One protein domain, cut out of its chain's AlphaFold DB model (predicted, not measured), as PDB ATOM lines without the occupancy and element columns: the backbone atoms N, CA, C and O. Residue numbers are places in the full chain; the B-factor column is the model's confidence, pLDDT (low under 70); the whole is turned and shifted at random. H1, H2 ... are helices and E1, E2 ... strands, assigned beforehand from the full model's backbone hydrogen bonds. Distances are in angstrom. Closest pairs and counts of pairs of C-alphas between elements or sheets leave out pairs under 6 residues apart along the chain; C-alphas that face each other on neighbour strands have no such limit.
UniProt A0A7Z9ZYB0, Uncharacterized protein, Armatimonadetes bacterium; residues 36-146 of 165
ATOM      1  N   TYR A  36      65.531 -63.508 280.701       89.44
ATOM      2  CA  TYR A  36      64.617 -62.971 281.705       89.44
ATOM      3  C   TYR A  36      64.652 -63.803 282.985       89.44
ATOM      4  O   TYR A  36      64.764 -65.030 282.939       89.44
ATOM      5  N   GLY A  37      64.547 -63.122 284.124       89.50
ATOM      6  CA  GLY A  37      64.430 -63.744 285.433       89.50
ATOM      7  C   GLY A  37      62.981 -63.791 285.901       89.50
ATOM      8  O   GLY A  37      62.240 -62.836 285.678       89.50
ATOM      9  N   TYR A  38      62.585 -64.874 286.568       90.69
ATOM     10  CA  TYR A  38      61.292 -65.008 287.232       90.69
ATOM     11  C   TYR A  38      61.388 -64.736 288.732       90.69
ATOM     12  O   TYR A  38      62.430 -64.924 289.360       90.69
ATOM     13  N   ASN A  39      60.278 -64.313 289.331       91.81
ATOM     14  CA  ASN A  39      60.196 -64.130 290.770       91.81
ATOM     15  C   ASN A  39      60.239 -65.477 291.504       91.81
ATOM     16  O   ASN A  39      59.301 -66.276 291.434       91.81
ATOM     17  N   GLU A  40      61.323 -65.712 292.240       88.56
ATOM     18  CA  GLU A  40      61.565 -66.965 292.950       88.56
ATOM     19  C   GLU A  40      60.533 -67.228 294.053       88.56
ATOM     20  O   GLU A  40      60.135 -68.377 294.268       88.56
ATOM     21  N   ALA A  41      60.056 -66.176 294.726       86.62
ATOM     22  CA  ALA A  41      59.055 -66.304 295.778       86.62
ATOM     23  C   ALA A  41      57.707 -66.777 295.215       86.62
ATOM     24  O   ALA A  41      57.021 -67.578 295.849       86.62
ATOM     25  N   VAL A  42      57.342 -66.337 294.009       89.56
ATOM     26  CA  VAL A  42      56.134 -66.817 293.320       89.56
ATOM     27  C   VAL A  42      56.323 -68.254 292.855       89.56
ATOM     28  O   VAL A  42      55.495 -69.107 293.172       89.56
ATOM     29  N   ALA A  43      57.423 -68.531 292.147       89.44
ATOM     30  CA  ALA A  43      57.687 -69.841 291.556       89.44
ATOM     31  C   ALA A  43      57.736 -70.968 292.599       89.44
ATOM     32  O   ALA A  43      57.263 -72.070 292.333       89.44
ATOM     33  N   ASN A  44      58.246 -70.678 293.798       87.62
ATOM     34  CA  ASN A  44      58.319 -71.639 294.902       87.62
ATOM     35  C   ASN A  44      57.158 -71.519 295.903       87.62
ATOM     36  O   ASN A  44      57.180 -72.171 296.946       87.62
ATOM     37  N   ASN A  45      56.160 -70.668 295.636       86.94
ATOM     38  CA  ASN A  45      55.101 -70.322 296.586       86.94
ATOM     39  C   ASN A  45      55.638 -69.954 297.993       86.94
ATOM     40  O   ASN A  45      55.030 -70.263 299.024       86.94
ATOM     41  N   TRP A  46      56.794 -69.291 298.050       83.00
ATOM     42  CA  TRP A  46      57.427 -68.899 299.304       83.00
ATOM     43  C   TRP A  46      56.527 -67.898 300.024       83.00
ATOM     44  O   TRP A  46      56.129 -66.879 299.463       83.00
ATOM     45  N   ASN A  47      56.178 -68.207 301.275       80.19
ATOM     46  CA  ASN A  47      55.311 -67.384 302.112       80.19
ATOM     47  C   ASN A  47      53.959 -67.088 301.434       80.19
ATOM     48  O   ASN A  47      53.444 -65.972 301.466       80.19
ATOM     49  N   ASN A  48      53.409 -68.108 300.761       84.69
ATOM     50  CA  ASN A  48      52.148 -68.065 300.023       84.69
ATOM     51  C   ASN A  48      52.110 -67.108 298.818       84.69
ATOM     52  O   ASN A  48      51.030 -66.904 298.263       84.69
ATOM     53  N   LYS A  49      53.249 -66.562 298.363       83.50
ATOM     54  CA  LYS A  49      53.304 -65.608 297.239       83.50
ATOM     55  C   LYS A  49      53.005 -66.215 295.863       83.50
ATOM     56  O   LYS A  49      52.841 -65.475 294.901       83.50
ATOM     57  N   GLY A  50      52.857 -67.537 295.767       84.50
ATOM     58  CA  GLY A  50      52.307 -68.207 294.585       84.50
ATOM     59  C   GLY A  50      50.778 -68.125 294.501       84.50
ATOM     60  O   GLY A  50      50.196 -68.414 293.459       84.50
ATOM     61  N   ARG A  51      50.096 -67.723 295.585       86.81
ATOM     62  CA  ARG A  51      48.640 -67.540 295.608       86.81
ATOM     63  C   ARG A  51      48.292 -66.124 295.179       86.81
ATOM     64  O   ARG A  51      48.683 -65.175 295.856       86.81
ATOM     65  N   LEU A  52      47.469 -65.983 294.141       84.06
ATOM     66  CA  LEU A  52      47.021 -64.678 293.640       84.06
ATOM     67  C   LEU A  52      46.428 -63.791 294.750       84.06
ATOM     68  O   LEU A  52      46.758 -62.615 294.841       84.06
ATOM     69  N   ALA A  53      45.645 -64.380 295.661       86.94
ATOM     70  CA  ALA A  53      45.040 -63.676 296.798       86.94
ATOM     71  C   ALA A  53      46.056 -63.050 297.781       86.94
ATOM     72  O   ALA A  53      45.686 -62.210 298.594       86.94
ATOM     73  N   SER A  54      47.330 -63.449 297.732       84.88
ATOM     74  CA  SER A  54      48.394 -62.885 298.574       84.88
ATOM     75  C   SER A  54      49.061 -61.636 297.975       84.88
ATOM     76  O   SER A  54      49.834 -60.960 298.664       84.88
ATOM     77  N   ILE A  55      48.785 -61.319 296.704       86.94
ATOM     78  CA  ILE A  55      49.372 -60.188 295.980       86.94
ATOM     79  C   ILE A  55      48.450 -58.973 296.136       86.94
ATOM     80  O   ILE A  55      47.502 -58.791 295.381       86.94
ATOM     81  N   ARG A  56      48.731 -58.120 297.129       87.00
ATOM     82  CA  ARG A  56      47.911 -56.925 297.428       87.00
ATOM     83  C   ARG A  56      48.244 -55.698 296.574       87.00
ATOM     84  O   ARG A  56      47.414 -54.811 296.428       87.00
ATOM     85  N   ARG A  57      49.466 -55.621 296.035       91.00
ATOM     86  CA  ARG A  57      49.982 -54.469 295.270       91.00
ATOM     87  C   ARG A  57      50.487 -54.923 293.899       91.00
ATOM     88  O   ARG A  57      51.696 -54.963 293.676       91.00
ATOM     89  N   PRO A  58      49.587 -55.315 292.981       92.56
ATOM     90  CA  PRO A  58      49.986 -55.950 291.729       92.56
ATOM     91  C   PRO A  58      50.799 -55.016 290.816       92.56
ATOM     92  O   PRO A  58      51.666 -55.487 290.090       92.56
ATOM     93  N   THR A  59      50.608 -53.699 290.933       95.50
ATOM     94  CA  THR A  59      51.358 -52.650 290.215       95.50
ATOM     95  C   THR A  59      52.787 -52.429 290.735       95.50
ATOM     96  O   THR A  59      53.535 -51.650 290.153       95.50
ATOM     97  N   GLU A  60      53.155 -53.032 291.868       94.19
ATOM     98  CA  GLU A  60      54.499 -52.955 292.467       94.19
ATOM     99  C   GLU A  60      55.196 -54.323 292.437       94.19
ATOM    100  O   GLU A  60      56.421 -54.407 292.480       94.19
ATOM    101  N   PHE A  61      54.414 -55.404 292.404       94.12
ATOM    102  CA  PHE A  61      54.896 -56.764 292.580       94.12
ATOM    103  C   PHE A  61      55.499 -57.319 291.290       94.12
ATOM    104  O   PHE A  61      54.797 -57.537 290.305       94.12
ATOM    105  N   VAL A  62      56.806 -57.561 291.310       95.69
ATOM    106  CA  VAL A  62      57.579 -58.011 290.152       95.69
ATOM    107  C   VAL A  62      57.343 -59.496 289.910       95.69
ATOM    108  O   VAL A  62      57.519 -60.300 290.821       95.69
ATOM    109  N   LEU A  63      57.000 -59.877 288.681       94.44
ATOM    110  CA  LEU A  63      56.882 -61.277 288.264       94.44
ATOM    111  C   LEU A  63      58.045 -61.720 287.387       94.44
ATOM    112  O   LEU A  63      58.594 -62.798 287.609       94.44
ATOM    113  N   LEU A  64      58.406 -60.895 286.405       94.38
ATOM    114  CA  LEU A  64      59.503 -61.147 285.475       94.38
ATOM    115  C   LEU A  64      60.312 -59.864 285.302       94.38
ATOM    116  O   LEU A  64      59.762 -58.768 285.402       94.38
ATOM    117  N   ALA A  65      61.598 -59.974 285.006       95.00
ATOM    118  CA  ALA A  65      62.408 -58.817 284.650       95.00
ATOM    119  C   ALA A  65      63.562 -59.209 283.734       95.00
ATOM    120  O   ALA A  65      63.952 -60.379 283.678       95.00
ATOM    121  N   ASP A  66      64.162 -58.222 283.069       93.25
ATOM    122  CA  ASP A  66      65.554 -58.370 282.656       93.25
ATOM    123  C   ASP A  66      66.386 -58.776 283.864       93.25
ATOM    124  O   ASP A  66      66.244 -58.213 284.949       93.25
ATOM    125  N   CYS A  67      67.220 -59.790 283.687       89.25
ATOM    126  CA  CYS A  67      68.013 -60.301 284.781       89.25
ATOM    127  C   CYS A  67      69.291 -60.945 284.246       89.25
ATOM    128  O   CYS A  67      69.262 -61.609 283.206       89.25
ATOM    129  N   TRP A  68      70.414 -60.781 284.944       83.00
ATOM    130  CA  TRP A  68      71.637 -61.553 284.664       83.00
ATOM    131  C   TRP A  68      71.514 -63.027 285.114       83.00
ATOM    132  O   TRP A  68      72.458 -63.813 285.045       83.00
ATOM    133  N   ASN A  69      70.353 -63.392 285.678       80.94
ATOM    134  CA  ASN A  69      70.045 -64.696 286.244       80.94
ATOM    135  C   ASN A  69      68.573 -65.074 285.991       80.94
ATOM    136  O   ASN A  69      67.726 -64.214 285.799       80.94
ATOM    137  N   THR A  70      68.226 -66.356 285.987       81.06
ATOM    138  CA  THR A  70      66.852 -66.859 285.792       81.06
ATOM    139  C   THR A  70      65.922 -66.524 286.916       81.06
ATOM    140  O   THR A  70      64.719 -66.669 286.744       81.06
ATOM    141  N   PHE A  71      66.436 -66.088 288.054       85.69
ATOM    142  CA  PHE A  71      65.592 -65.763 289.175       85.69
ATOM    143  C   PHE A  71      65.999 -64.456 289.827       85.69
ATOM    144  O   PHE A  71      67.176 -64.096 289.946       85.69
ATOM    145  N   LEU A  72      64.969 -63.764 290.281       88.44
ATOM    146  CA  LEU A  72      65.069 -62.607 291.140       88.44
ATOM    147  C   LEU A  72      64.410 -62.951 292.471       88.44
ATOM    148  O   LEU A  72      63.390 -63.642 292.526       88.44
ATOM    149  N   ASN A  73      65.027 -62.492 293.549       85.50
ATOM    150  CA  ASN A  73      64.501 -62.642 294.891       85.50
ATOM    151  C   ASN A  73      64.801 -61.367 295.694       85.50
ATOM    152  O   ASN A  73      65.699 -60.600 295.323       85.50
ATOM    153  N   PRO A  74      64.036 -61.096 296.759       81.25
ATOM    154  CA  PRO A  74      64.162 -59.862 297.528       81.25
ATOM    155  C   PRO A  74      65.463 -59.771 298.332       81.25
ATOM    156  O   PRO A  74      65.850 -58.679 298.749       81.25
ATOM    157  N   GLN A  75      66.140 -60.896 298.567       83.31
ATOM    158  CA  GLN A  75      67.404 -60.923 299.292       83.31
ATOM    159  C   GLN A  75      68.594 -60.560 298.386       83.31
ATOM    160  O   GLN A  75      69.586 -60.057 298.906       83.31
ATOM    161  N   SER A  76      68.479 -60.759 297.064       85.69
ATOM    162  CA  SER A  76      69.491 -60.399 296.061       85.69
ATOM    163  C   SER A  76      69.494 -58.888 295.892       85.69
ATOM    164  O   SER A  76      68.846 -58.362 294.986       85.69
ATOM    165  N   ARG A  77      70.129 -58.168 296.812       89.94
ATOM    166  CA  ARG A  77      70.046 -56.709 296.894       89.94
ATOM    167  C   ARG A  77      71.351 -56.072 297.346       89.94
ATOM    168  O   ARG A  77      72.160 -56.694 298.029       89.94
ATOM    169  N   THR A  78      71.520 -54.795 297.034       92.75
ATOM    170  CA  THR A  78      72.556 -53.956 297.634       92.75
ATOM    171  C   THR A  78      72.140 -53.464 299.020       92.75
ATOM    172  O   THR A  78      70.982 -53.605 299.431       92.75
ATOM    173  N   THR A  79      73.064 -52.832 299.737       91.25
ATOM    174  CA  THR A  79      72.806 -52.086 300.979       91.25
ATOM    175  C   THR A  79      71.723 -51.015 300.819       91.25
ATOM    176  O   THR A  79      70.940 -50.778 301.737       91.25
ATOM    177  N   GLU A  80      71.598 -50.427 299.629       90.88
ATOM    178  CA  GLU A  80      70.574 -49.436 299.285       90.88
ATOM    179  C   GLU A  80      69.256 -50.087 298.846       90.88
ATOM    180  O   GLU A  80      68.292 -49.370 298.578       90.88
ATOM    181  N   GLY A  81      69.202 -51.418 298.753       92.12
ATOM    182  CA  GLY A  81      68.033 -52.191 298.343       92.12
ATOM    183  C   GLY A  81      67.840 -52.333 296.834       92.12
ATOM    184  O   GLY A  81      66.769 -52.770 296.414       92.12
ATOM    185  N   ILE A  82      68.826 -51.954 296.015       94.62
ATOM    186  CA  ILE A  82      68.794 -52.181 294.562       94.62
ATOM    187  C   ILE A  82      68.972 -53.673 294.314       94.62
ATOM    188  O   ILE A  82      69.867 -54.266 294.895       94.62
ATOM    189  N   ASN A  83      68.158 -54.289 293.464       93.81
ATOM    190  CA  ASN A  83      68.362 -55.674 293.054       93.81
ATOM    191  C   ASN A  83      69.401 -55.709 291.920       93.81
ATOM    192  O   ASN A  83      69.042 -55.373 290.788       93.81
ATOM    193  N   PRO A  84      70.676 -56.079 292.173       92.00
ATOM    194  CA  PRO A  84      71.730 -55.962 291.169       92.00
ATOM    195  C   PRO A  84      71.494 -56.886 289.977       92.00
ATOM    196  O   PRO A  84      71.863 -56.538 288.860       92.00
ATOM    197  N   ARG A  85      70.806 -58.017 290.187       89.69
ATOM    198  CA  ARG A  85      70.506 -58.971 289.120       89.69
ATOM    199  C   ARG A  85      69.620 -58.367 288.050       89.69
ATOM    200  O   ARG A  85      69.820 -58.628 286.868       89.69
ATOM    201  N   VAL A  86      68.656 -57.561 288.492       93.88
ATOM    202  CA  VAL A  86      67.723 -56.845 287.626       93.88
ATOM    203  C   VAL A  86      68.346 -55.555 287.121       93.88
ATOM    204  O   VAL A  86      68.303 -55.289 285.926       93.88
ATOM    205  N   ALA A  87      68.946 -54.759 288.006       95.19
ATOM    206  CA  ALA A  87      69.513 -53.455 287.679       95.19
ATOM    207  C   ALA A  87      70.645 -53.549 286.644       95.19
ATOM    208  O   ALA A  87      70.710 -52.736 285.725       95.19
ATOM    209  N   PHE A  88      71.502 -54.562 286.773       92.62
ATOM    210  CA  PHE A  88      72.717 -54.729 285.981       92.62
ATOM    211  C   PHE A  88      72.689 -56.051 285.227       92.62
ATOM    212  O   PHE A  88      73.611 -56.854 285.295       92.62
ATOM    213  N   ALA A  89      71.604 -56.298 284.496       90.94
ATOM    214  CA  ALA A  89      71.359 -57.577 283.840       90.94
ATOM    215  C   ALA A  89      72.411 -57.979 282.770       90.94
ATOM    216  O   ALA A  89      72.360 -59.101 282.257       90.94
ATOM    217  N   ASN A  90      73.345 -57.090 282.415       90.31
ATOM    218  CA  ASN A  90      74.489 -57.379 281.546       90.31
ATOM    219  C   ASN A  90      75.826 -57.516 282.294       90.31
ATOM    220  O   ASN A  90      76.819 -57.892 281.675       90.31
ATOM    221  N   ALA A  91      75.873 -57.244 283.599       86.31
ATOM    222  CA  ALA A  91      77.029 -57.592 284.414       86.31
ATOM    223  C   ALA A  91      77.078 -59.114 284.669       86.31
ATOM    224  O   ALA A  91      76.080 -59.825 284.530       86.31
ATOM    225  N   TRP A  92      78.262 -59.632 284.997       70.75
ATOM    226  CA  TRP A  92      78.458 -61.057 285.270       70.75
ATOM    227  C   TRP A  92      79.518 -61.250 286.352       70.75
ATOM    228  O   TRP A  92      80.666 -60.852 286.177       70.75
ATOM    229  N   ASP A  93      79.141 -61.888 287.458       64.12
ATOM    230  CA  ASP A  93      80.076 -62.369 288.478       64.12
ATOM    231  C   ASP A  93      80.717 -63.699 288.010       64.12
ATOM    232  O   ASP A  93      79.968 -64.649 287.741       64.12
ATOM    233  N   PRO A  94      82.057 -63.801 287.845       61.78
ATOM    234  CA  PRO A  94      83.092 -62.905 288.392       61.78
ATOM    235  C   PRO A  94      83.768 -61.949 287.394       61.78
ATOM    236  O   PRO A  94      84.645 -61.186 287.785       61.78
ATOM    237  N   GLN A  95      83.439 -61.998 286.103       62.69
ATOM    238  CA  GLN A  95      84.248 -61.329 285.070       62.69
ATOM    239  C   GLN A  95      84.079 -59.807 285.032       62.69
ATOM    240  O   GLN A  95      85.026 -59.095 284.722       62.69
ATOM    241  N   ASN A  96      82.881 -59.320 285.343       71.06
ATOM    242  CA  ASN A  96      82.478 -57.924 285.225       71.06
ATOM    243  C   ASN A  96      81.580 -57.554 286.408       71.06
ATOM    244  O   ASN A  96      80.379 -57.304 286.271       71.06
ATOM    245  N   GLN A  97      82.165 -57.623 287.599       78.00
ATOM    246  CA  GLN A  97      81.446 -57.450 288.847       78.00
ATOM    247  C   GLN A  97      81.225 -55.952 289.128       78.00
ATOM    248  O   GLN A  97      82.168 -55.172 289.189       78.00
ATOM    249  N   VAL A  98      79.965 -55.548 289.305       88.00
ATOM    250  CA  VAL A  98      79.559 -54.150 289.588       88.00
ATOM    251  C   VAL A  98      79.125 -53.932 291.045       88.00
ATOM    252  O   VAL A  98      78.873 -52.803 291.480       88.00
ATOM    253  N   VAL A  99      79.037 -55.033 291.793       88.44
ATOM    254  CA  VAL A  99      78.582 -55.112 293.179       88.44
ATOM    255  C   VAL A  99      79.411 -56.157 293.936       88.44
ATOM    256  O   VAL A  99      79.662 -57.231 293.409       88.44
ATOM    257  N   SER A 100      79.806 -55.889 295.179       85.12
ATOM    258  CA  SER A 100      80.688 -56.746 295.996       85.12
ATOM    259  C   SER A 100      80.058 -58.059 296.520       85.12
ATOM    260  O   SER A 100      80.424 -58.530 297.596       85.12
ATOM    261  N   GLY A 101      79.063 -58.612 295.824       73.19
ATOM    262  CA  GLY A 101      78.220 -59.735 296.254       73.19
ATOM    263  C   GLY A 101      76.724 -59.441 296.087       73.19
ATOM    264  O   GLY A 101      76.342 -58.383 295.596       73.19
ATOM    265  N   GLU A 102      75.855 -60.368 296.498       66.31
ATOM    266  CA  GLU A 102      74.406 -60.253 296.251       66.31
ATOM    267  C   GLU A 102      73.540 -60.161 297.529       66.31
ATOM    268  O   GLU A 102      72.361 -59.847 297.408       66.31
ATOM    269  N   PHE A 103      74.069 -60.390 298.745       78.31
ATOM    270  CA  PHE A 103      73.228 -60.612 299.945       78.31
ATOM    271  C   PHE A 103      73.782 -60.079 301.301       78.31
ATOM    272  O   PHE A 103      74.179 -60.879 302.148       78.31
ATOM    273  N   PRO A 104      73.734 -58.766 301.602       84.19
ATOM    274  CA  PRO A 104      73.616 -57.658 300.671       84.19
ATOM    275  C   PRO A 104      74.978 -57.313 300.049       84.19
ATOM    276  O   PRO A 104      76.017 -57.387 300.702       84.19
ATOM    277  N   GLY A 105      74.967 -56.903 298.786       88.06
ATOM    278  CA  GLY A 105      76.146 -56.366 298.106       88.06
ATOM    279  C   GLY A 105      76.352 -54.866 298.333       88.06
ATOM    280  O   GLY A 105      75.442 -54.169 298.774       88.06
ATOM    281  N   THR A 106      77.526 -54.344 297.978       92.44
ATOM    282  CA  THR A 106      77.787 -52.894 297.896       92.44
ATOM    283  C   THR A 106      78.163 -52.516 296.470       92.44
ATOM    284  O   THR A 106      78.928 -53.229 295.822       92.44
ATOM    285  N   LEU A 107      77.627 -51.402 295.980       92.06
ATOM    286  CA  LEU A 107      77.992 -50.823 294.688       92.06
ATOM    287  C   LEU A 107      79.462 -50.362 294.687       92.06
ATOM    288  O   LEU A 107      79.878 -49.596 295.558       92.06
ATOM    289  N   PHE A 108      80.253 -50.819 293.712       92.38
ATOM    290  CA  PHE A 108      81.618 -50.329 293.508       92.38
ATOM    291  C   PHE A 108      81.669 -48.858 293.059       92.38
ATOM    292  O   PHE A 108      80.894 -48.386 292.234       92.38
ATOM    293  N   GLN A 109      82.637 -48.110 293.579       91.25
ATOM    294  CA  GLN A 109      82.813 -46.703 293.213       91.25
ATOM    295  C   GLN A 109      83.474 -46.554 291.837       91.25
ATOM    296  O   GLN A 109      84.246 -47.413 291.415       91.25
ATOM    297  N   GLY A 110      83.195 -45.442 291.149       90.56
ATOM    298  CA  GLY A 110      83.813 -45.119 289.855       90.56
ATOM    299  C   GLY A 110      83.322 -45.957 288.670       90.56
ATOM    300  O   GLY A 110      83.910 -45.885 287.596       90.56
ATOM    301  N   ILE A 111      82.255 -46.742 288.851       92.31
ATOM    302  CA  ILE A 111      81.629 -47.526 287.786       92.31
ATOM    303  C   ILE A 111      80.577 -46.682 287.065       92.31
ATOM    304  O   ILE A 111      79.690 -46.103 287.695       92.31
ATOM    305  N   ASP A 112      80.635 -46.669 285.732       93.25
ATOM    306  CA  ASP A 112      79.504 -46.242 284.914       93.25
ATOM    307  C   ASP A 112      78.464 -47.366 284.869       93.25
ATOM    308  O   ASP A 112      78.551 -48.320 284.093       93.25
ATOM    309  N   TYR A 113      77.488 -47.269 285.764       94.19
ATOM    310  CA  TYR A 113      76.448 -48.274 285.923       94.19
ATOM    311  C   TYR A 113      75.536 -48.421 284.709       94.19
ATOM    312  O   TYR A 113      75.002 -49.511 284.505       94.19
ATOM    313  N   ASP A 114      75.379 -47.378 283.888       94.88
ATOM    314  CA  ASP A 114      74.482 -47.426 282.734       94.88
ATOM    315  C   ASP A 114      74.953 -48.438 281.679       94.88
ATOM    316  O   ASP A 114      74.120 -49.115 281.067       94.88
ATOM    317  N   MET A 115      76.270 -48.637 281.562       92.44
ATOM    318  CA  MET A 115      76.905 -49.601 280.652       92.44
ATOM    319  C   MET A 115      76.628 -51.069 281.004       92.44
ATOM    320  O   MET A 115      76.761 -51.947 280.153       92.44
ATOM    321  N   TRP A 116      76.228 -51.344 282.247       93.12
ATOM    322  CA  TRP A 116      75.980 -52.702 282.750       93.12
ATOM    323  C   TRP A 116      74.500 -53.069 282.805       93.12
ATOM    324  O   TRP A 116      74.126 -54.198 283.140       93.12
ATOM    325  N   THR A 117      73.643 -52.114 282.463       94.19
ATOM    326  CA  THR A 117      72.209 -52.336 282.307       94.19
ATOM    327  C   THR A 117      71.920 -52.995 280.965       94.19
ATOM    328  O   THR A 117      72.754 -52.987 280.057       94.19
ATOM    329  N   ARG A 118      70.728 -53.582 280.817       91.62
ATOM    330  CA  ARG A 118      70.355 -54.198 279.540       91.62
ATOM    331  C   ARG A 118      69.669 -53.236 278.582       91.62
ATOM    332  O   ARG A 118      69.807 -53.392 277.372       91.62
ATOM    333  N   HIS A 119      68.961 -52.232 279.101       94.81
ATOM    334  CA  HIS A 119      68.185 -51.304 278.280       94.81
ATOM    335  C   HIS A 119      68.364 -49.867 278.745       94.81
ATOM    336  O   HIS A 119      67.829 -49.496 279.784       94.81
ATOM    337  N   ALA A 120      69.051 -49.041 277.952       94.94
ATOM    338  CA  ALA A 120      69.111 -47.580 278.105       94.94
ATOM    339  C   ALA A 120      69.349 -47.073 279.551       94.94
ATOM    340  O   ALA A 120      68.758 -46.079 279.975       94.94
ATOM    341  N   GLY A 121      70.195 -47.754 280.332       96.31
ATOM    342  CA  GLY A 121      70.449 -47.406 281.734       96.31
ATOM    343  C   GLY A 121      69.463 -48.020 282.735       96.31
ATOM    344  O   GLY A 121      69.318 -47.524 283.854       96.31
ATOM    345  N   GLY A 122      68.754 -49.082 282.363       96.81
ATOM    346  CA  GLY A 122      67.768 -49.740 283.206       96.81
ATOM    347  C   GLY A 122      67.306 -51.099 282.688       96.81
ATOM    348  O   GLY A 122      67.994 -51.761 281.903       96.81
ATOM    349  N   SER A 123      66.118 -51.489 283.150       96.56
ATOM    350  CA  SER A 123      65.532 -52.809 282.917       96.56
ATOM    351  C   SER A 123      64.023 -52.742 282.733       96.56
ATOM    352  O   SER A 123      63.331 -51.950 283.377       96.56
ATOM    353  N   ASN A 124      63.511 -53.608 281.863       97.31
ATOM    354  CA  ASN A 124      62.094 -53.870 281.700       97.31
ATOM    355  C   ASN A 124      61.638 -54.864 282.765       97.31
ATOM    356  O   ASN A 124      62.258 -55.907 282.984       97.31
ATOM    357  N   ILE A 125      60.541 -54.529 283.433       97.81
ATOM    358  CA  ILE A 125      60.028 -55.268 284.579       97.81
ATOM    359  C   ILE A 125      58.538 -55.506 284.367       97.81
ATOM    360  O   ILE A 125      57.768 -54.556 284.233       97.81
ATOM    361  N   ALA A 126      58.154 -56.780 284.321       97.31
ATOM    362  CA  ALA A 126      56.771 -57.222 284.263       97.31
ATOM    363  C   ALA A 126      56.202 -57.336 285.678       97.31
ATOM    364  O   ALA A 126      56.763 -58.012 286.548       97.31
ATOM    365  N   LEU A 127      55.073 -56.679 285.885       96.88
ATOM    366  CA  LEU A 127      54.382 -56.570 287.157       96.88
ATOM    367  C   LEU A 127      53.182 -57.522 287.193       96.88
ATOM    368  O   LEU A 127      52.697 -57.993 286.161       96.88
ATOM    369  N   ALA A 128      52.690 -57.822 288.391       95.06
ATOM    370  CA  ALA A 128      51.581 -58.753 288.582       95.06
ATOM    371  C   ALA A 128      50.226 -58.231 288.077       95.06
ATOM    372  O   ALA A 128      49.289 -59.014 287.947       95.06
ATOM    373  N   ASP A 129      50.118 -56.939 287.766       95.56
ATOM    374  CA  ASP A 129      48.954 -56.348 287.095       95.56
ATOM    375  C   ASP A 129      48.967 -56.536 285.563       95.56
ATOM    376  O   ASP A 129      48.031 -56.117 284.887       95.56
ATOM    377  N   GLY A 130      50.014 -57.165 285.017       96.12
ATOM    378  CA  GLY A 130      50.179 -57.422 283.588       96.12
ATOM    379  C   GLY A 130      50.923 -56.328 282.820       96.12
ATOM    380  O   GLY A 130      51.219 -56.525 281.642       96.12
ATOM    381  N   HIS A 131      51.272 -55.201 283.449       98.00
ATOM    382  CA  HIS A 131      52.078 -54.176 282.790       98.00
ATOM    383  C   HIS A 131      53.559 -54.548 282.770       98.00
ATOM    384  O   HIS A 131      54.095 -55.128 283.712       98.00
ATOM    385  N   VAL A 132      54.248 -54.119 281.713       97.62
ATOM    386  CA  VAL A 132      55.710 -54.085 281.652       97.62
ATOM    387  C   VAL A 132      56.141 -52.626 281.642       97.62
ATOM    388  O   VAL A 132      55.639 -51.838 280.840       97.62
ATOM    389  N   LYS A 133      57.043 -52.252 282.545       97.81
ATOM    390  CA  LYS A 133      57.559 -50.884 282.651       97.81
ATOM    391  C   LYS A 133      59.076 -50.895 282.680       97.81
ATOM    392  O   LYS A 133      59.688 -51.798 283.247       97.81
ATOM    393  N   TRP A 134      59.666 -49.869 282.084       98.06
ATOM    394  CA  TRP A 134      61.093 -49.621 282.187       98.06
ATOM    395  C   TRP A 134      61.397 -48.857 283.480       98.06
ATOM    396  O   TRP A 134      60.741 -47.860 283.789       98.06
ATOM    397  N   TYR A 135      62.405 -49.315 284.215       98.25
ATOM    398  CA  TYR A 135      62.930 -48.644 285.399       98.25
ATOM    399  C   TYR A 135      64.422 -48.388 285.210       98.25
ATOM    400  O   TYR A 135      65.169 -49.313 284.891       98.25
ATOM    401  N   LYS A 136      64.866 -47.150 285.465       98.12
ATOM    402  CA  LYS A 136      66.294 -46.820 285.607       98.12
ATOM    403  C   LYS A 136      66.909 -47.748 286.660       98.12
ATOM    404  O   LYS A 136      66.253 -48.025 287.662       98.12
ATOM    405  N   TRP A 137      68.159 -48.175 286.485       97.25
ATOM    406  CA  TRP A 137      68.810 -49.150 287.377       97.25
ATOM    407  C   TRP A 137      68.713 -48.777 288.868       97.25
ATOM    408  O   TRP A 137      68.449 -49.632 289.709       97.25
ATOM    409  N   ALA A 138      68.823 -47.486 289.198       96.75
ATOM    410  CA  ALA A 138      68.731 -46.989 290.573       96.75
ATOM    411  C   ALA A 138      67.325 -47.151 291.191       96.75
ATOM    412  O   ALA A 138      67.170 -47.166 292.412       96.75
ATOM    413  N   LEU A 139      66.297 -47.285 290.346       97.62
ATOM    414  CA  LEU A 139      64.907 -47.550 290.717       97.62
ATOM    415  C   LEU A 139      64.543 -49.036 290.648       97.62
ATOM    416  O   LEU A 139      63.433 -49.389 291.045       97.62
ATOM    417  N   CYS A 140      65.450 -49.921 290.222       96.81
ATOM    418  CA  CYS A 140      65.301 -51.372 290.361       96.81
ATOM    419  C   CYS A 140      65.482 -51.788 291.832       96.81
ATOM    420  O   CYS A 140      66.327 -52.611 292.171       96.81
ATOM    421  N   LYS A 141      64.717 -51.160 292.724       95.25
ATOM    422  CA  LYS A 141      64.952 -51.085 294.160       95.25
ATOM    423  C   LYS A 141      63.722 -51.540 294.929       95.25
ATOM    424  O   LYS A 141      62.597 -51.154 294.612       95.25
ATOM    425  N   SER A 142      63.973 -52.353 295.949       92.75
ATOM    426  CA  SER A 142      62.959 -52.917 296.835       92.75
ATOM    427  C   SER A 142      62.196 -51.826 297.592       92.75
ATOM    428  O   SER A 142      62.760 -50.813 298.031       92.75
ATOM    429  N   ARG A 143      60.897 -52.056 297.782       92.00
ATOM    430  CA  ARG A 143      59.968 -51.167 298.475       92.00
ATOM    431  C   ARG A 143      60.350 -50.999 299.937       92.00
ATOM    432  O   ARG A 143      60.329 -49.872 300.429       92.00
ATOM    433  N   ALA A 144      60.824 -52.064 300.587       88.38
ATOM    434  CA  ALA A 144      61.374 -52.020 301.944       88.38
ATOM    435  C   ALA A 144      62.563 -51.048 302.106       88.38
ATOM    436  O   ALA A 144      62.917 -50.667 303.224       88.38
ATOM    437  N   PHE A 145      63.177 -50.611 301.003       90.94
ATOM    438  CA  PHE A 145      64.304 -49.674 300.980       90.94
ATOM    439  C   PHE A 145      63.932 -48.312 300.384       90.94
ATOM    440  O   PHE A 145      64.813 -47.504 300.095       90.94
ATOM    441  N   GLY A 146      62.637 -48.032 300.222       91.44
ATOM    442  CA  GLY A 146      62.137 -46.792 299.627       91.44
ATOM    443  C   GLY A 146      62.112 -46.808 298.096       91.44
ATOM    444  O   GLY A 146      61.963 -45.757 297.481       91.44
TER     445      GLY A 146
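AT A GLANCE: This is residues 36 to 146 of the 165 residues of an uncharacterized protein of Armatimonadetes bacterium (UniProt A0A7Z9ZYB0). Expect little regular structure: a twisted antiparallel sheet, ordered E1, E2, E3, E4, with long loops; residues 44 to 61 reach one end of the long axis, 88 to 112 the other. The printed part has 111 residues, with elements E1, H1, E2, H2, H3, E3, E4 along the chain; the class is mixed, and named elements hold only 32 residues. It is compact, radius of gyration of the C-alphas 13.4 A, spanning 43 by 25 by 25 A.

HOW THE PARTS SIT: Start at hairpin E3, residues 122 to 127, and E4, 132 to 136: N 123 and O 135 are 2.9 A apart. Beside E3 find E2, 62 to 66, with N 126 and O 64 at 2.8 A; then E1, 36 to 39, with N 37 and O 65 at 2.8 A. H1, 40 to 43, H2, 84 to 87, and H3, 113 to 116, only graze the sheet, H3 only just, with 5 pairs of C-alphas within 10 A. The helices are too short for O i to N i+4 pairs.

IN THESE COORDINATES: Find C-alpha 36 at (64.617, -62.971, 281.705), where E1 begins; E4 ends at C-alpha 136, (66.294, -46.820, 285.607). E3 measures 15.5 A, E4 13.4 A.

THE WHOLE: The printed part has no cut. Links H1 to E2, E2 to H2 and H2 to H3 are long. Residues 93 to 95 and 102 have pLDDT under 70.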